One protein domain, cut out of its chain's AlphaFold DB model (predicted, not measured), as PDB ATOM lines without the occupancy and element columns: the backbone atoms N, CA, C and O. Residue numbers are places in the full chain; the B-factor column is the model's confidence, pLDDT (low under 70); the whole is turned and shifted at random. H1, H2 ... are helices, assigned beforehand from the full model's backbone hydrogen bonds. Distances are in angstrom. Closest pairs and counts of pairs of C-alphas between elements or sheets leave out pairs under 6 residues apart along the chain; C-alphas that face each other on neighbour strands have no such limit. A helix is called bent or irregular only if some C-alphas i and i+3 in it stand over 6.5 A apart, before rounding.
ATOM      1  N   PHE A  24     181.683 286.344 182.001       86.62
ATOM      2  CA  PHE A  24     180.302 286.144 182.454       86.62
ATOM      3  C   PHE A  24     179.553 287.465 182.630       86.62
ATOM      4  O   PHE A  24     178.391 287.557 182.244       86.62
ATOM      5  N   GLY A  25     180.216 288.487 183.175       89.50
ATOM      6  CA  GLY A  25     179.645 289.823 183.306       89.50
ATOM      7  C   GLY A  25     179.291 290.435 181.952       89.50
ATOM      8  O   GLY A  25     178.211 290.997 181.812       89.50
ATOM      9  N   GLY A  26     180.153 290.268 180.945       87.88
ATOM     10  CA  GLY A  26     179.901 290.745 179.586       87.88
ATOM     11  C   GLY A  26     178.720 290.043 178.913       87.88
ATOM     12  O   GLY A  26     177.836 290.712 178.391       87.88
ATOM     13  N   VAL A  27     178.659 288.708 178.980       86.56
ATOM     14  CA  VAL A  27     177.524 287.934 178.435       86.56
ATOM     15  C   VAL A  27     176.215 288.306 179.136       86.56
ATOM     16  O   VAL A  27     175.178 288.447 178.491       86.56
ATOM     17  N   PHE A  28     176.257 288.484 180.456       89.25
ATOM     18  CA  PHE A  28     175.089 288.881 181.235       89.25
ATOM     19  C   PHE A  28     174.610 290.291 180.880       89.25
ATOM     20  O   PHE A  28     173.410 290.504 180.742       89.25
ATOM     21  N   PHE A  29     175.538 291.231 180.684       89.81
ATOM     22  CA  PHE A  29     175.219 292.581 180.232       89.81
ATOM     23  C   PHE A  29     174.514 292.571 178.870       89.81
ATOM     24  O   PHE A  29     173.436 293.145 178.765       89.81
ATOM     25  N   LEU A  30     175.056 291.850 177.880       87.31
ATOM     26  CA  LEU A  30     174.413 291.703 176.566       87.31
ATOM     27  C   LEU A  30     173.025 291.056 176.667       87.31
ATOM     28  O   LEU A  30     172.099 291.469 175.988       87.31
ATOM     29  N   SER A  31     172.850 290.080 177.562       86.94
ATOM     30  CA  SER A  31     171.539 289.443 177.762       86.94
ATOM     31  C   SER A  31     170.492 290.416 178.320       86.94
ATOM     32  O   SER A  31     169.311 290.308 177.993       86.94
ATOM     33  N   ILE A  32     170.906 291.344 179.191       88.44
ATOM     34  CA  ILE A  32     170.024 292.399 179.709       88.44
ATOM     35  C   ILE A  32     169.693 293.395 178.606       88.44
ATOM     36  O   ILE A  32     168.524 293.739 178.468       88.44
ATOM     37  N   ASP A  33     170.707 293.851 177.870       86.75
ATOM     38  CA  ASP A  33     170.542 294.805 176.774       86.75
ATOM     39  C   ASP A  33     169.486 294.317 175.781       86.75
ATOM     40  O   ASP A  33     168.487 295.000 175.581       86.75
ATOM     41  N   GLU A  34     169.633 293.075 175.323       84.75
ATOM     42  CA  GLU A  34     168.703 292.396 174.419       84.75
ATOM     43  C   GLU A  34     167.273 292.300 174.974       84.75
ATOM     44  O   GLU A  34     166.288 292.541 174.292       84.75
ATOM     45  N   THR A  35     167.132 291.954 176.256       85.00
ATOM     46  CA  THR A  35     165.801 291.786 176.867       85.00
ATOM     47  C   THR A  35     165.077 293.122 177.037       85.00
ATOM     48  O   THR A  35     163.847 293.165 177.085       85.00
ATOM     49  N   VAL A  36     165.836 294.199 177.232       88.19
ATOM     50  CA  VAL A  36     165.307 295.518 177.591       88.19
ATOM     51  C   VAL A  36     165.250 296.460 176.385       88.19
ATOM     52  O   VAL A  36     164.559 297.471 176.475       88.19
ATOM     53  N   GLY A  37     165.950 296.161 175.287       84.56
ATOM     54  CA  GLY A  37     166.165 297.116 174.194       84.56
ATOM     55  C   GLY A  37     166.920 298.348 174.699       84.56
ATOM     56  O   GLY A  37     166.548 299.494 174.428       84.56
ATOM     57  N   PHE A  38     167.919 298.144 175.569       87.38
ATOM     58  CA  PHE A  38     168.586 299.277 176.214       87.38
ATOM     59  C   PHE A  38     169.335 300.137 175.188       87.38
ATOM     60  O   PHE A  38     169.264 301.367 175.270       87.38
ATOM     61  N   HIS A  39     169.973 299.513 174.200       86.94
ATOM     62  CA  HIS A  39     170.597 300.203 173.077       86.94
ATOM     63  C   HIS A  39     169.624 301.103 172.301       86.94
ATOM     64  O   HIS A  39     169.941 302.275 172.092       86.94
ATOM     65  N   GLU A  40     168.401 300.645 172.019       84.12
ATOM     66  CA  GLU A  40     167.369 301.450 171.346       84.12
ATOM     67  C   GLU A  40     167.016 302.711 172.150       84.12
ATOM     68  O   GLU A  40     166.894 303.823 171.626       84.12
ATOM     69  N   THR A  41     166.899 302.554 173.473       86.62
ATOM     70  CA  THR A  41     166.567 303.657 174.386       86.62
ATOM     71  C   THR A  41     167.674 304.714 174.418       86.62
ATOM     72  O   THR A  41     167.398 305.906 174.590       86.62
ATOM     73  N   VAL A  42     168.933 304.295 174.280       86.62
ATOM     74  CA  VAL A  42     170.092 305.197 174.266       86.62
ATOM     75  C   VAL A  42     170.298 305.843 172.895       86.62
ATOM     76  O   VAL A  42     170.768 306.985 172.824       86.62
ATOM     77  N   ASP A  43     169.910 305.168 171.819       86.62
ATOM     78  CA  ASP A  43     170.078 305.677 170.462       86.62
ATOM     79  C   ASP A  43     169.288 306.951 170.201       86.62
ATOM     80  O   ASP A  43     169.847 307.911 169.667       86.62
ATOM     81  N   VAL A  44     168.030 307.014 170.645       85.88
ATOM     82  CA  VAL A  44     167.158 308.181 170.432       85.88
ATOM     83  C   VAL A  44     167.799 309.498 170.915       85.88
ATOM     84  O   VAL A  44     167.991 310.396 170.088       85.88
ATOM     85  N   PRO A  45     168.194 309.659 172.197       88.06
ATOM     86  CA  PRO A  45     168.772 310.915 172.673       88.06
ATOM     87  C   PRO A  45     170.137 311.230 172.040       88.06
ATOM     88  O   PRO A  45     170.452 312.402 171.823       88.06
ATOM     89  N   LEU A  46     170.958 310.219 171.732       87.44
ATOM     90  CA  LEU A  46     172.260 310.430 171.092       87.44
ATOM     91  C   LEU A  46     172.108 310.888 169.642       87.44
ATOM     92  O   LEU A  46     172.750 311.856 169.224       87.44
ATOM     93  N   ARG A  47     171.236 310.224 168.887       87.94
ATOM     94  CA  ARG A  47     170.917 310.576 167.507       87.94
ATOM     95  C   ARG A  47     170.410 312.009 167.410       87.94
ATOM     96  O   ARG A  47     170.898 312.758 166.564       87.94
ATOM     97  N   GLU A  48     169.476 312.399 168.276       86.88
ATOM     98  CA  GLU A  48     168.918 313.756 168.302       86.88
ATOM     99  C   GLU A  48     169.970 314.809 168.666       86.88
ATOM    100  O   GLU A  48     170.024 315.870 168.041       86.88
ATOM    101  N   HIS A  49     170.840 314.518 169.639       89.75
ATOM    102  CA  HIS A  49     171.870 315.460 170.072       89.75
ATOM    103  C   HIS A  49     172.951 315.697 169.009       89.75
ATOM    104  O   HIS A  49     173.402 316.829 168.826       89.75
ATOM    105  N   PHE A  50     173.371 314.640 168.309       87.62
ATOM    106  CA  PHE A  50     174.455 314.698 167.324       87.62
ATOM    107  C   PHE A  50     173.973 314.839 165.872       87.62
ATOM    108  O   PHE A  50     174.802 315.003 164.976       87.62
ATOM    109  N   GLY A  51     172.659 314.808 165.625       85.19
ATOM    110  CA  GLY A  51     172.075 314.927 164.287       85.19
ATOM    111  C   GLY A  51     172.504 313.799 163.348       85.19
ATOM    112  O   GLY A  51     172.823 314.053 162.185       85.19
ATOM    113  N   LEU A  52     172.585 312.568 163.860       87.12
ATOM    114  CA  LEU A  52     173.081 311.420 163.099       87.12
ATOM    115  C   LEU A  52     172.053 310.938 162.064       87.12
ATOM    116  O   LEU A  52     170.846 310.994 162.289       87.12
ATOM    117  N   THR A  53     172.536 310.464 160.913       86.44
ATOM    118  CA  THR A  53     171.695 310.127 159.748       86.44
ATOM    119  C   THR A  53     172.169 308.868 159.029       86.44
ATOM    120  O   THR A  53     173.356 308.532 159.077       86.44
ATOM    121  N   GLY A  54     171.272 308.232 158.269       84.19
ATOM    122  CA  GLY A  54     171.601 307.094 157.408       84.19
ATOM    123  C   GLY A  54     172.113 305.895 158.204       84.19
ATOM    124  O   GLY A  54     171.478 305.473 159.154       84.19
ATOM    125  N   ILE A  55     173.281 305.363 157.843       78.50
ATOM    126  CA  ILE A  55     173.873 304.192 158.522       78.50
ATOM    127  C   ILE A  55     174.353 304.474 159.956       78.50
ATOM    128  O   ILE A  55     174.650 303.544 160.691       78.50
ATOM    129  N   PHE A  56     174.478 305.747 160.347       82.88
ATOM    130  CA  PHE A  56     174.887 306.151 161.699       82.88
ATOM    131  C   PHE A  56     173.699 306.510 162.585       82.88
ATOM    132  O   PHE A  56     173.876 307.077 163.658       82.88
ATOM    133  N   TYR A  57     172.489 306.251 162.098       82.88
ATOM    134  CA  TYR A  57     171.253 306.625 162.761       82.88
ATOM    135  C   TYR A  57     171.063 305.871 164.093       82.88
ATOM    136  O   TYR A  57     170.470 306.446 165.001       82.88
ATOM    137  N   ASN A  58     171.706 304.706 164.261       85.88
ATOM    138  CA  ASN A  58     171.859 303.997 165.539       85.88
ATOM    139  C   ASN A  58     173.311 304.129 166.050       85.88
ATOM    140  O   ASN A  58     174.201 303.380 165.633       85.88
ATOM    141  N   PRO A  59     173.624 305.144 166.880       86.38
ATOM    142  CA  PRO A  59     174.977 305.355 167.401       86.38
ATOM    143  C   PRO A  59     175.488 304.247 168.329       86.38
ATOM    144  O   PRO A  59     176.709 304.139 168.516       86.38
ATOM    145  N   TRP A  60     174.615 303.440 168.928       88.88
ATOM    146  CA  TRP A  60     174.998 302.390 169.864       88.88
ATOM    147  C   TRP A  60     175.929 301.358 169.238       88.88
ATOM    148  O   TRP A  60     176.858 300.894 169.905       88.88
ATOM    149  N   VAL A  61     175.802 301.122 167.929       88.00
ATOM    150  CA  VAL A  61     176.682 300.262 167.123       88.00
ATOM    151  C   VAL A  61     178.170 300.551 167.373       88.00
ATOM    152  O   VAL A  61     178.988 299.630 167.408       88.00
ATOM    153  N   PHE A  62     178.567 301.807 167.611       88.75
ATOM    154  CA  PHE A  62     179.964 302.139 167.922       88.75
ATOM    155  C   PHE A  62     180.407 301.623 169.295       88.75
ATOM    156  O   PHE A  62     181.522 301.105 169.439       88.75
ATOM    157  N   PHE A  63     179.547 301.759 170.305       89.62
ATOM    158  CA  PHE A  63     179.798 301.226 171.643       89.62
ATOM    159  C   PHE A  63     179.773 299.698 171.625       89.62
ATOM    160  O   PHE A  63     180.679 299.075 172.187       89.62
ATOM    161  N   GLY A  64     178.820 299.106 170.901       89.75
ATOM    162  CA  GLY A  64     178.748 297.674 170.630       89.75
ATOM    163  C   GLY A  64     180.024 297.151 169.968       89.75
ATOM    164  O   GLY A  64     180.635 296.207 170.465       89.75
ATOM    165  N   ALA A  65     180.521 297.809 168.920       92.25
ATOM    166  CA  ALA A  65     181.752 297.414 168.233       92.25
ATOM    167  C   ALA A  65     182.985 297.470 169.149       92.25
ATOM    168  O   ALA A  65     183.810 296.547 169.152       92.25
ATOM    169  N   ALA A  66     183.110 298.525 169.961       93.31
ATOM    170  CA  ALA A  66     184.183 298.633 170.948       93.31
ATOM    171  C   ALA A  66     184.084 297.527 172.014       93.31
ATOM    172  O   ALA A  66     185.093 296.900 172.356       93.31
ATOM    173  N   PHE A  67     182.873 297.250 172.499       92.19
ATOM    174  CA  PHE A  67     182.607 296.169 173.441       92.19
ATOM    175  C   PHE A  67     182.979 294.805 172.851       92.19
ATOM    176  O   PHE A  67     183.728 294.058 173.480       92.19
ATOM    177  N   VAL A  68     182.540 294.504 171.625       93.00
ATOM    178  CA  VAL A  68     182.855 293.256 170.914       93.00
ATOM    179  C   VAL A  68     184.363 293.088 170.748       93.00
ATOM    180  O   VAL A  68     184.881 292.001 171.002       93.00
ATOM    181  N   ALA A  69     185.099 294.145 170.398       92.94
ATOM    182  CA  ALA A  69     186.555 294.077 170.269       92.94
ATOM    183  C   ALA A  69     187.238 293.675 171.591       92.94
ATOM    184  O   ALA A  69     188.104 292.792 171.607       92.94
ATOM    185  N   VAL A  70     186.820 294.277 172.709       91.69
ATOM    186  CA  VAL A  70     187.318 293.920 174.048       91.69
ATOM    187  C   VAL A  70     186.897 292.497 174.419       91.69
ATOM    188  O   VAL A  70     187.719 291.715 174.900       91.69
ATOM    189  N   PHE A  71     185.642 292.135 174.165       89.88
ATOM    190  CA  PHE A  71     185.095 290.825 174.491       89.88
ATOM    191  C   PHE A  71     185.817 289.704 173.735       89.88
ATOM    192  O   PHE A  71     186.237 288.723 174.347       89.88
ATOM    193  N   VAL A  72     186.067 289.877 172.434       90.19
ATOM    194  CA  VAL A  72     186.857 288.938 171.625       90.19
ATOM    195  C   VAL A  72     188.274 288.807 172.179       90.19
ATOM    196  O   VAL A  72     188.755 287.687 172.339       90.19
ATOM    197  N   ALA A  73     188.933 289.910 172.546       90.06
ATOM    198  CA  ALA A  73     190.272 289.851 173.138       90.06
ATOM    199  C   ALA A  73     190.304 289.037 174.447       90.06
ATOM    200  O   ALA A  73     191.259 288.294 174.691       90.06
ATOM    201  N   LEU A  74     189.251 289.130 175.265       87.56
ATOM    202  CA  LEU A  74     189.094 288.335 176.487       87.56
ATOM    203  C   LEU A  74     188.740 286.865 176.202       87.56
ATOM    204  O   LEU A  74     189.150 285.984 176.965       87.56
ATOM    205  N   LEU A  75     188.005 286.604 175.119       85.88
ATOM    206  CA  LEU A  75     187.522 285.280 174.722       85.88
ATOM    207  C   LEU A  75     188.607 284.435 174.039       85.88
ATOM    208  O   LEU A  75     188.651 283.221 174.228       85.88
ATOM    209  N   VAL A  76     189.509 285.054 173.275       88.62
ATOM    210  CA  VAL A  76     190.534 284.355 172.478       88.62
ATOM    211  C   VAL A  76     191.386 283.370 173.298       88.62
ATOM    212  O   VAL A  76     191.506 282.222 172.868       88.62
ATOM    213  N   PRO A  77     191.945 283.724 174.475       87.25
ATOM    214  CA  PRO A  77     192.689 282.762 175.289       87.25
ATOM    215  C   PRO A  77     191.844 281.551 175.701       87.25
ATOM    216  O   PRO A  77     192.328 280.427 175.658       87.25
ATOM    217  N   PHE A  78     190.571 281.775 176.037       84.75
ATOM    218  CA  PHE A  78     189.639 280.716 176.418       84.75
ATOM    219  C   PHE A  78     189.298 279.789 175.241       84.75
ATOM    220  O   PHE A  78     189.221 278.575 175.419       84.75
ATOM    221  N   LEU A  79     189.173 280.327 174.022       89.19
ATOM    222  CA  LEU A  79     188.949 279.524 172.813       89.19
ATOM    223  C   LEU A  79     190.099 278.557 172.520       89.19
ATOM    224  O   LEU A  79     189.851 277.472 171.998       89.19
ATOM    225  N   PHE A  80     191.339 278.920 172.860       88.69
ATOM    226  CA  PHE A  80     192.492 278.035 172.675       88.69
ATOM    227  C   PHE A  80     192.545 276.876 173.677       88.69
ATOM    228  O   PHE A  80     193.165 275.855 173.376       88.69
ATOM    229  N   ASP A  81     191.883 277.007 174.827       87.12
ATOM    230  CA  ASP A  81     191.817 275.960 175.855       87.12
ATOM    231  C   ASP A  81     190.652 274.974 175.625       87.12
ATOM    232  O   ASP A  81     190.583 273.919 176.264       87.12
ATOM    233  N   LEU A  82     189.731 275.291 174.709       87.06
ATOM    234  CA  LEU A  82     188.547 274.490 174.402       87.06
ATOM    235  C   LEU A  82     188.836 273.352 173.402       87.06
ATOM    236  O   LEU A  82     189.642 273.508 172.480       87.06
ATOM    237  N   PRO A  83     188.110 272.218 173.493       91.81
ATOM    238  CA  PRO A  83     188.054 271.244 172.409       91.81
ATOM    239  C   PRO A  83     187.650 271.915 171.091       91.81
ATOM    240  O   PRO A  83     186.727 272.731 171.052       91.81
ATOM    241  N   ARG A  84     188.327 271.555 169.993       92.31
ATOM    242  CA  ARG A  84     188.204 272.254 168.701       92.31
ATOM    243  C   ARG A  84     186.761 272.350 168.197       92.31
ATOM    244  O   ARG A  84     186.395 273.374 167.631       92.31
ATOM    245  N   HIS A  85     185.946 271.309 168.381       91.81
ATOM    246  CA  HIS A  85     184.547 271.326 167.942       91.81
ATOM    247  C   HIS A  85     183.701 272.326 168.738       91.81
ATOM    248  O   HIS A  85     182.866 273.000 168.144       91.81
ATOM    249  N   ILE A  86     183.961 272.491 170.037       93.19
ATOM    250  CA  ILE A  86     183.274 273.480 170.880       93.19
ATOM    251  C   ILE A  86     183.750 274.891 170.535       93.19
ATOM    252  O   ILE A  86     182.928 275.783 170.360       93.19
ATOM    253  N   ALA A  87     185.059 275.091 170.365       94.19
ATOM    254  CA  ALA A  87     185.606 276.389 169.972       94.19
ATOM    255  C   ALA A  87     185.010 276.886 168.641       94.19
ATOM    256  O   ALA A  87     184.663 278.059 168.520       94.19
ATOM    257  N   ILE A  88     184.825 275.992 167.660       96.25
ATOM    258  CA  ILE A  88     184.160 276.322 166.390       96.25
ATOM    259  C   ILE A  88     182.714 276.773 166.626       96.25
ATOM    260  O   ILE A  88     182.302 277.774 166.045       96.25
ATOM    261  N   LEU A  89     181.957 276.082 167.486       95.44
ATOM    262  CA  LEU A  89     180.582 276.478 167.805       95.44
ATOM    263  C   LEU A  89     180.522 277.868 168.445       95.44
ATOM    264  O   LEU A  89     179.694 278.665 168.026       95.44
ATOM    265  N   PHE A  90     181.429 278.181 169.378       94.62
ATOM    266  CA  PHE A  90     181.533 279.511 169.994       94.62
ATOM    267  C   PHE A  90     181.821 280.613 168.966       94.62
ATOM    268  O   PHE A  90     181.236 281.694 169.020       94.62
ATOM    269  N   VAL A  91     182.733 280.350 168.026       96.25
ATOM    270  CA  VAL A  91     183.088 281.321 166.982       96.25
ATOM    271  C   VAL A  91     181.927 281.526 166.014       96.25
ATOM    272  O   VAL A  91     181.608 282.667 165.698       96.25
ATOM    273  N   ILE A  92     181.271 280.451 165.566       97.75
ATOM    274  CA  ILE A  92     180.118 280.546 164.662       97.75
ATOM    275  C   ILE A  92     178.961 281.272 165.352       97.75
ATOM    276  O   ILE A  92     178.394 282.188 164.766       97.75
ATOM    277  N   SER A  93     178.637 280.913 166.595       96.94
ATOM    278  CA  SER A  93     177.559 281.566 167.342       96.94
ATOM    279  C   SER A  93     177.823 283.056 167.537       96.94
ATOM    280  O   SER A  93     176.936 283.870 167.303       96.94
ATOM    281  N   GLY A  94     179.060 283.414 167.903       94.94
ATOM    282  CA  GLY A  94     179.470 284.808 168.050       94.94
ATOM    283  C   GLY A  94     179.437 285.569 166.726       94.94
ATOM    284  O   GLY A  94     178.967 286.696 166.696       94.94
ATOM    285  N   ALA A  95     179.880 284.959 165.625       96.94
ATOM    286  CA  ALA A  95     179.864 285.595 164.308       96.94
ATOM    287  C   ALA A  95     178.442 285.867 163.799       96.94
ATOM    288  O   ALA A  95     178.217 286.899 163.176       96.94
ATOM    289  N   ILE A  96     177.494 284.964 164.065       97.94
ATOM    290  CA  ILE A  96     176.085 285.165 163.705       97.94
ATOM    291  C   ILE A  96     175.493 286.304 164.541       97.94
ATOM    292  O   ILE A  96     174.942 287.230 163.957       97.94
ATOM    293  N   TYR A  97     175.662 286.263 165.869       95.62
ATOM    294  CA  TYR A  97     175.149 287.300 166.773       95.62
ATOM    295  C   TYR A  97     175.714 288.682 166.417       95.62
ATOM    296  O   TYR A  97     174.970 289.601 166.115       95.62
ATOM    297  N   VAL A  98     177.044 288.805 166.333       95.44
ATOM    298  CA  VAL A  98     177.718 290.065 165.976       95.44
ATOM    299  C   VAL A  98     177.376 290.515 164.552       95.44
ATOM    300  O   VAL A  98     177.400 291.707 164.267       95.44
ATOM    301  N   GLY A  99     177.072 289.584 163.645       96.25
ATOM    302  CA  GLY A  99     176.606 289.906 162.299       96.25
ATOM    303  C   GLY A  99     175.216 290.548 162.272       96.25
ATOM    304  O   GLY A  99     174.967 291.343 161.369       96.25
ATOM    305  N   GLY A 100     174.348 290.222 163.237       94.81
ATOM    306  CA  GLY A 100     173.084 290.923 163.481       94.81
ATOM    307  C   GLY A 100     173.378 292.346 163.951       94.81
ATOM    308  O   GLY A 100     173.354 293.259 163.129       94.81
ATOM    309  N   ALA A 101     173.837 292.482 165.196       92.44
ATOM    310  CA  ALA A 101     174.161 293.754 165.844       92.44
ATOM    311  C   ALA A 101     175.036 294.714 165.014       92.44
ATOM    312  O   ALA A 101     174.738 295.881 164.836       92.44
ATOM    313  N   LEU A 102     176.176 294.272 164.473       92.88
ATOM    314  CA  LEU A 102     177.096 295.201 163.785       92.88
ATOM    315  C   LEU A 102     176.894 295.261 162.268       92.88
ATOM    316  O   LEU A 102     177.535 296.076 161.600       92.88
ATOM    317  N   GLY A 103     176.078 294.369 161.708       92.88
ATOM    318  CA  GLY A 103     175.900 294.228 160.264       92.88
ATOM    319  C   GLY A 103     174.500 294.593 159.790       92.88
ATOM    320  O   GLY A 103     174.371 295.374 158.846       92.88
ATOM    321  N   MET A 104     173.476 294.030 160.426       94.19
ATOM    322  CA  MET A 104     172.076 294.259 160.079       94.19
ATOM    323  C   MET A 104     171.513 295.523 160.728       94.19
ATOM    324  O   MET A 104     170.848 296.273 160.019       94.19
ATOM    325  N   GLU A 105     171.880 295.832 161.973       91.19
ATOM    326  CA  GLU A 105     171.406 297.037 162.678       91.19
ATOM    327  C   GLU A 105     171.670 298.337 161.882       91.19
ATOM    328  O   GLU A 105     170.750 299.132 161.672       91.19
ATOM    329  N   PRO A 106     172.862 298.567 161.277       91.88
ATOM    330  CA  PRO A 106     173.077 299.754 160.441       91.88
ATOM    331  C   PRO A 106     172.252 299.763 159.144       91.88
ATOM    332  O   PRO A 106     171.993 300.834 158.581       91.88
ATOM    333  N   LEU A 107     171.886 298.585 158.621       92.25
ATOM    334  CA  LEU A 107     171.002 298.472 157.457       92.25
ATOM    335  C   LEU A 107     169.563 298.798 157.840       92.25
ATOM    336  O   LEU A 107     168.879 299.467 157.062       92.25
ATOM    337  N   ASP A 108     169.134 298.368 159.023       91.38
ATOM    338  CA  ASP A 108     167.827 298.703 159.559       91.38
ATOM    339  C   ASP A 108     167.683 300.217 159.759       91.38
ATOM    340  O   ASP A 108     166.829 300.860 159.139       91.38
ATOM    341  N   ALA A 109     168.649 300.816 160.461       90.06
ATOM    342  CA  ALA A 109     168.804 302.262 160.623       90.06
ATOM    343  C   ALA A 109     168.769 303.027 159.286       90.06
ATOM    344  O   ALA A 109     168.135 304.081 159.158       90.06
ATOM    345  N   PHE A 110     169.430 302.501 158.250       91.88
ATOM    346  CA  PHE A 110     169.396 303.103 156.920       91.88
ATOM    347  C   PHE A 110     167.991 303.081 156.302       91.88
ATOM    348  O   PHE A 110     167.584 304.068 155.673       91.88
ATOM    349  N   PHE A 111     167.254 301.979 156.449       92.56
ATOM    350  CA  PHE A 111     165.896 301.868 155.926       92.56
ATOM    351  C   PHE A 111     164.904 302.733 156.696       92.56
ATOM    352  O   PHE A 111     164.102 303.405 156.038       92.56
ATOM    353  N   GLU A 112     165.006 302.792 158.024       90.06
ATOM    354  CA  GLU A 112     164.206 303.700 158.849       90.06
ATOM    355  C   GLU A 112     164.442 305.153 158.424       90.06
ATOM    356  O   GLU A 112     163.506 305.866 158.058       90.06
ATOM    357  N   TYR A 113     165.708 305.575 158.351       89.00
ATOM    358  CA  TYR A 113     166.055 306.935 157.946       89.00
ATOM    359  C   TYR A 113     165.534 307.280 156.541       89.00
ATOM    360  O   TYR A 113     165.091 308.403 156.282       89.00
ATOM    361  N   ARG A 114     165.605 306.334 155.594       92.06
ATOM    362  CA  ARG A 114     165.262 306.594 154.188       92.06
ATOM    363  C   ARG A 114     163.765 306.520 153.897       92.06
ATOM    364  O   ARG A 114     163.303 307.262 153.020       92.06
ATOM    365  N   TYR A 115     163.047 305.595 154.525       91.88
ATOM    366  CA  TYR A 115     161.662 305.257 154.181       91.88
ATOM    367  C   TYR A 115     160.662 305.527 155.309       91.88
ATOM    368  O   TYR A 115     159.459 305.508 155.046       91.88
ATOM    369  N   GLY A 116     161.147 305.859 156.504       88.81
ATOM    370  CA  GLY A 116     160.346 306.063 157.702       88.81
ATOM    371  C   GLY A 116     160.145 304.775 158.496       88.81
ATOM    372  O   GLY A 116     160.218 303.671 157.951       88.81
ATOM    373  N   GLU A 117     159.857 304.962 159.783       88.56
ATOM    374  CA  GLU A 117     159.605 303.894 160.746       88.56
ATOM    375  C   GLU A 117     158.468 302.961 160.294       88.56
ATOM    376  O   GLU A 117     157.412 303.408 159.831       88.56
ATOM    377  N   GLY A 118     158.683 301.649 160.412       89.94
ATOM    378  CA  GLY A 118     157.688 300.621 160.093       89.94
ATOM    379  C   GLY A 118     157.529 300.321 158.599       89.94
ATOM    380  O   GLY A 118     156.618 299.585 158.205       89.94
ATOM    381  N   HIS A 119     158.398 300.860 157.737       95.12
ATOM    382  CA  HIS A 119     158.404 300.501 156.321       95.12
ATOM    383  C   HIS A 119     158.802 299.027 156.121       95.12
ATOM    384  O   HIS A 119     159.654 298.499 156.828       95.12
ATOM    385  N   LEU A 120     158.253 298.362 155.095       95.12
ATOM    386  CA  LEU A 120     158.469 296.926 154.847       95.12
ATOM    387  C   LEU A 120     159.954 296.515 154.828       95.12
ATOM    388  O   LEU A 120     160.302 295.464 155.350       95.12
ATOM    389  N   PHE A 121     160.825 297.329 154.224       93.81
ATOM    390  CA  PHE A 121     162.267 297.047 154.181       93.81
ATOM    391  C   PHE A 121     162.938 297.102 155.553       93.81
ATOM    392  O   PHE A 121     163.798 296.268 155.804       93.81
ATOM    393  N   GLN A 122     162.523 298.039 156.409       93.12
ATOM    394  CA  GLN A 122     162.988 298.129 157.791       93.12
ATOM    395  C   GLN A 122     162.533 296.881 158.551       93.12
ATOM    396  O   GLN A 122     163.353 296.081 158.960       93.12
ATOM    397  N   VAL A 123     161.227 296.586 158.548       94.75
ATOM    398  CA  VAL A 123     160.671 295.410 159.244       94.75
ATOM    399  C   VAL A 123     161.359 294.100 158.837       94.75
ATOM    400  O   VAL A 123     161.602 293.241 159.679       94.75
ATOM    401  N   ILE A 124     161.687 293.924 157.551       95.88
ATOM    402  CA  ILE A 124     162.448 292.756 157.080       95.88
ATOM    403  C   ILE A 124     163.887 292.773 157.614       95.88
ATOM    404  O   ILE A 124     164.382 291.714 157.995       95.88
ATOM    405  N   ALA A 125     164.558 293.927 157.612       95.00
ATOM    406  CA  ALA A 125     165.911 294.067 158.141       95.00
ATOM    407  C   ALA A 125     165.950 293.778 159.648       95.00
ATOM    408  O   ALA A 125     166.670 292.851 160.021       95.00
ATOM    409  N   THR A 126     165.099 294.429 160.452       93.81
ATOM    410  CA  THR A 126     164.936 294.154 161.891       93.81
ATOM    411  C   THR A 126     164.619 292.676 162.145       93.81
ATOM    412  O   THR A 126     165.236 292.028 162.976       93.81
ATOM    413  N   SER A 127     163.717 292.063 161.363       95.69
ATOM    414  CA  SER A 127     163.387 290.635 161.543       95.69
ATOM    415  C   SER A 127     164.587 289.715 161.291       95.69
ATOM    416  O   SER A 127     164.708 288.660 161.912       95.69
ATOM    417  N   ILE A 128     165.440 290.054 160.319       97.25
ATOM    418  CA  ILE A 128     166.647 289.276 160.013       97.25
ATOM    419  C   ILE A 128     167.692 289.484 161.109       97.25
ATOM    420  O   ILE A 128     168.317 288.510 161.523       97.25
ATOM    421  N   GLU A 129     167.864 290.721 161.562       95.31
ATOM    422  CA  GLU A 129     168.723 291.097 162.682       95.31
ATOM    423  C   GLU A 129     168.371 290.314 163.948       95.31
ATOM    424  O   GLU A 129     169.172 289.478 164.377       95.31
ATOM    425  N   GLU A 130     167.139 290.458 164.444       94.00
ATOM    426  CA  GLU A 130     166.647 289.756 165.634       94.00
ATOM    427  C   GLU A 130     166.785 288.233 165.469       94.00
ATOM    428  O   GLU A 130     167.210 287.512 166.375       94.00
ATOM    429  N   ALA A 131     166.467 287.697 164.283       96.06
ATOM    430  CA  ALA A 131     166.604 286.266 164.025       96.06
ATOM    431  C   ALA A 131     168.064 285.797 164.094       96.06
ATOM    432  O   ALA A 131     168.333 284.701 164.600       96.06
ATOM    433  N   MET A 132     169.008 286.594 163.587       97.44
ATOM    434  CA  MET A 132     170.437 286.301 163.683       97.44
ATOM    435  C   MET A 132     170.897 286.329 165.140       97.44
ATOM    436  O   MET A 132     171.587 285.404 165.574       97.44
ATOM    437  N   GLU A 133     170.476 287.318 165.915       94.56
ATOM    438  CA  GLU A 133     170.864 287.456 167.318       94.56
ATOM    439  C   GLU A 133     170.309 286.321 168.177       94.56
ATOM    440  O   GLU A 133     171.075 285.614 168.846       94.56
ATOM    441  N   MET A 134     169.014 286.025 168.061       95.00
ATOM    442  CA  MET A 134     168.379 284.910 168.770       95.00
ATOM    443  C   MET A 134     168.973 283.554 168.379       95.00
ATOM    444  O   MET A 134     169.181 282.678 169.233       95.00
ATOM    445  N   PHE A 135     169.277 283.352 167.093       97.00
ATOM    446  CA  PHE A 135     169.901 282.118 166.624       97.00
ATOM    447  C   PHE A 135     171.350 281.988 167.107       97.00
ATOM    448  O   PHE A 135     171.738 280.925 167.606       97.00
ATOM    449  N   GLY A 136     172.136 283.063 167.021       96.31
ATOM    450  CA  GLY A 136     173.499 283.126 167.541       96.31
ATOM    451  C   GLY A 136     173.541 282.836 169.042       96.31
ATOM    452  O   GLY A 136     174.285 281.953 169.478       96.31
ATOM    453  N   LEU A 137     172.673 283.480 169.824       93.81
ATOM    454  CA  LEU A 137     172.535 283.259 171.265       93.81
ATOM    455  C   LEU A 137     172.150 281.807 171.591       93.81
ATOM    456  O   LEU A 137     172.760 281.172 172.453       93.81
ATOM    457  N   THR A 138     171.178 281.243 170.871       95.12
ATOM    458  CA  THR A 138     170.733 279.854 171.073       95.12
ATOM    459  C   THR A 138     171.858 278.858 170.783       95.12
ATOM    460  O   THR A 138     172.083 277.918 171.555       95.12
ATOM    461  N   LEU A 139     172.616 279.074 169.705       96.31
ATOM    462  CA  LEU A 139     173.765 278.240 169.353       96.31
ATOM    463  C   LEU A 139     174.885 278.354 170.397       96.31
ATOM    464  O   LEU A 139     175.507 277.350 170.755       96.31
ATOM    465  N   PHE A 140     175.109 279.555 170.932       94.38
ATOM    466  CA  PHE A 140     176.072 279.784 172.003       94.38
ATOM    467  C   PHE A 140     175.676 279.051 173.292       94.38
ATOM    468  O   PHE A 140     176.508 278.378 173.909       94.38
ATOM    469  N   LEU A 141     174.399 279.107 173.684       93.50
ATOM    470  CA  LEU A 141     173.874 278.348 174.826       93.50
ATOM    471  C   LEU A 141     174.053 276.840 174.626       93.50
ATOM    472  O   LEU A 141     174.505 276.137 175.534       93.50
ATOM    473  N   HIS A 142     173.775 276.341 173.421       95.31
ATOM    474  CA  HIS A 142     174.015 274.945 173.069       95.31
ATOM    475  C   HIS A 142     175.495 274.550 173.220       95.31
ATOM    476  O   HIS A 142     175.801 273.523 173.836       95.31
ATOM    477  N   ALA A 143     176.420 275.384 172.739       94.44
ATOM    478  CA  ALA A 143     177.856 275.154 172.879       94.44
ATOM    479  C   ALA A 143     178.296 275.101 174.357       94.44
ATOM    480  O   ALA A 143     179.097 274.243 174.738       94.44
ATOM    481  N   ASN A 144     177.723 275.960 175.208       92.00
ATOM    482  CA  ASN A 144     177.957 275.939 176.655       92.00
ATOM    483  C   ASN A 144     177.443 274.641 177.306       92.00
ATOM    484  O   ASN A 144     178.129 274.073 178.159       92.00
ATOM    485  N   PHE A 145     176.280 274.121 176.895       93.38
ATOM    486  CA  PHE A 145     175.783 272.835 177.403       93.38
ATOM    487  C   PHE A 145     176.690 271.659 177.030       93.38
ATOM    488  O   PHE A 145     176.969 270.820 177.890       93.38
ATOM    489  N   ILE A 146     177.195 271.617 175.792       93.25
ATOM    490  CA  ILE A 146     178.164 270.595 175.363       93.25
ATOM    491  C   ILE A 146     179.439 270.688 176.208       93.25
ATOM    492  O   ILE A 146     179.892 269.680 176.753       93.25
ATOM    493  N   PHE A 147     179.974 271.898 176.387       90.50
ATOM    494  CA  PHE A 147     181.160 272.127 177.210       90.50
ATOM    495  C   PHE A 147     180.983 271.625 178.646       90.50
ATOM    496  O   PHE A 147     181.835 270.898 179.160       90.50
ATOM    497  N   MET A 148     179.858 271.949 179.287       88.88
ATOM    498  CA  MET A 148     179.566 271.489 180.647       88.88
ATOM    499  C   MET A 148     179.409 269.965 180.729       88.88
ATOM    500  O   MET A 148     179.873 269.351 181.697       88.88
ATOM    501  N   ALA A 149     178.785 269.339 179.729       89.25
ATOM    502  CA  ALA A 149     178.625 267.889 179.678       89.25
ATOM    503  C   ALA A 149     179.979 267.167 179.564       89.25
ATOM    504  O   ALA A 149     180.227 266.212 180.305       89.25
ATOM    505  N   GLU A 150     180.876 267.655 178.702       86.62
ATOM    506  CA  GLU A 150     182.227 267.103 178.524       86.62
ATOM    507  C   GLU A 150     183.144 267.371 179.724       86.62
ATOM    508  O   GLU A 150     183.937 266.515 180.129       86.62
ATOM    509  N   ALA A 151     183.027 268.541 180.354       81.56
ATOM    510  CA  ALA A 151     183.756 268.832 181.584       81.56
ATOM    511  C   ALA A 151     183.343 267.873 182.715       81.56
ATOM    512  O   ALA A 151     184.193 267.370 183.456       81.56
ATOM    513  N   ARG A 152     182.045 267.557 182.822       77.50
ATOM    514  CA  ARG A 152     181.513 266.633 183.835       77.50
ATOM    515  C   ARG A 152     181.991 265.195 183.633       77.50
ATOM    516  O   ARG A 152     182.370 264.547 184.611       77.50
ATOM    517  N   THR A 153     181.972 264.677 182.405       71.88
ATOM    518  CA  THR A 153     182.414 263.298 182.123       71.88
ATOM    519  C   THR A 153     183.897 263.109 182.436       71.88
ATOM    520  O   THR A 153     184.262 262.113 183.060       71.88
ATOM    521  N   ASN A 154     184.740 264.097 182.129       65.81
ATOM    522  CA  ASN A 154     186.168 264.058 182.456       65.81
ATOM    523  C   ASN A 154     186.458 264.009 183.969       65.81
ATOM    524  O   ASN A 154     187.419 263.362 184.390       65.81
ATOM    525  N   VAL A 155     185.633 264.659 184.798       70.44
ATOM    526  CA  VAL A 155     185.767 264.611 186.268       70.44
ATOM    527  C   VAL A 155     185.336 263.254 186.831       70.44
ATOM    528  O   VAL A 155     185.972 262.753 187.755       70.44
ATOM    529  N   LEU A 156     184.276 262.653 186.281       60.09
ATOM    530  CA  LEU A 156     183.766 261.355 186.740       60.09
ATOM    531  C   LEU A 156     184.678 260.183 186.346       60.09
ATOM    532  O   LEU A 156     184.795 259.245 187.123       60.09
ATOM    533  N   VAL A 157     185.340 260.246 185.186       61.72
ATOM    534  CA  VAL A 157     186.250 259.186 184.694       61.72
ATOM    535  C   VAL A 157     187.637 259.232 185.358       61.72
ATOM    536  O   VAL A 157     188.358 258.240 185.347       61.72
ATOM    537  N   ARG A 158     188.036 260.367 185.951       55.91
ATOM    538  CA  ARG A 158     189.323 260.525 186.664       55.91
ATOM    539  C   ARG A 158     189.287 260.140 188.155       55.91
ATOM    540  O   ARG A 158     190.298 260.335 188.830       55.91
ATOM    541  N   ARG A 159     188.158 259.648 188.671       46.69
ATOM    542  CA  ARG A 159     188.059 259.022 190.003       46.69
ATOM    543  C   ARG A 159     188.160 257.512 189.879       46.69
ATOM    544  O   ARG A 159     188.767 256.922 190.797       46.69
TER     545      ARG A 159
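What this domain is: This is residues 24 to 159 of the 159 residues of an uncharacterized protein of Phycisphaerales bacterium (UniProt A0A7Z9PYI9). Two long helices, H4 and H5, run side by side as a hairpin, and H3 folds back along H4. The short helices H1 and H2 come first, H1 loosely placed near H3 and H5, while residues 151 to 159, the end of H5 and the two residues after it, stick out and lengthen the rod. The printed part has 136 residues with five named helices, H1 to H5 in chain order, and no named strand: all helix. It is loose, with a radius of gyration of the C-alphas of 17.8 A and spans of 63 by 27 by 22 A.

How they stand to each other: H1, residues 24 to 36, is close to but not clearly touching H2, residues 38 to 50; the closest C-alphas, Asp 33 and His 39, are 6.5 A apart. H2, with residues 39 to 43 alone, touches residue 60 of H3, residues 60 to 81, in a hairpin at a steep tilt of 44 degrees; the closest C-alphas, His 39 and Trp 60, are 5.9 A apart. H3 and H4, residues 84 to 115, form a hairpin and touch at a shallow tilt of 7 degrees, opposite ways; the closest C-alphas are those of Leu 79 and Ala 87, 5.4 A. H4 and H5, residues 120 to 157, form a hairpin and touch at 15 degrees, a shallow tilt; the closest C-alphas are those of Tyr 97 and Glu 133, 4.3 A. H1 and H5 are near each other; H3 and H5 are apart. Every O i to N i+4 pair is within hydrogen-bond range in H1 and H5, but 7 of 9 in H2, 15 of 18 in H3 and 25 of 28 in H4.

Where its parts are: H1 begins at C-alpha 24 (180.302, 286.144, 182.454) and measures 18.3 A; H2 measures 18.7 A. H3, 31.9 A, has a kink of 36 degrees near residue 74 and is only just irregular, with C-alphas 74 and 77 6.7 A apart. H4 measures 44.8 A, and H5, 55.6 A, ends at C-alpha 157 (186.250, 259.186, 184.694).

The domain as a whole: The C-alphas farthest apart, Tyr 115 and Arg 159, are 64.2 A apart. The printed part has no cut and no long link. Residues 154 and 156 to 159 are under pLDDT 70.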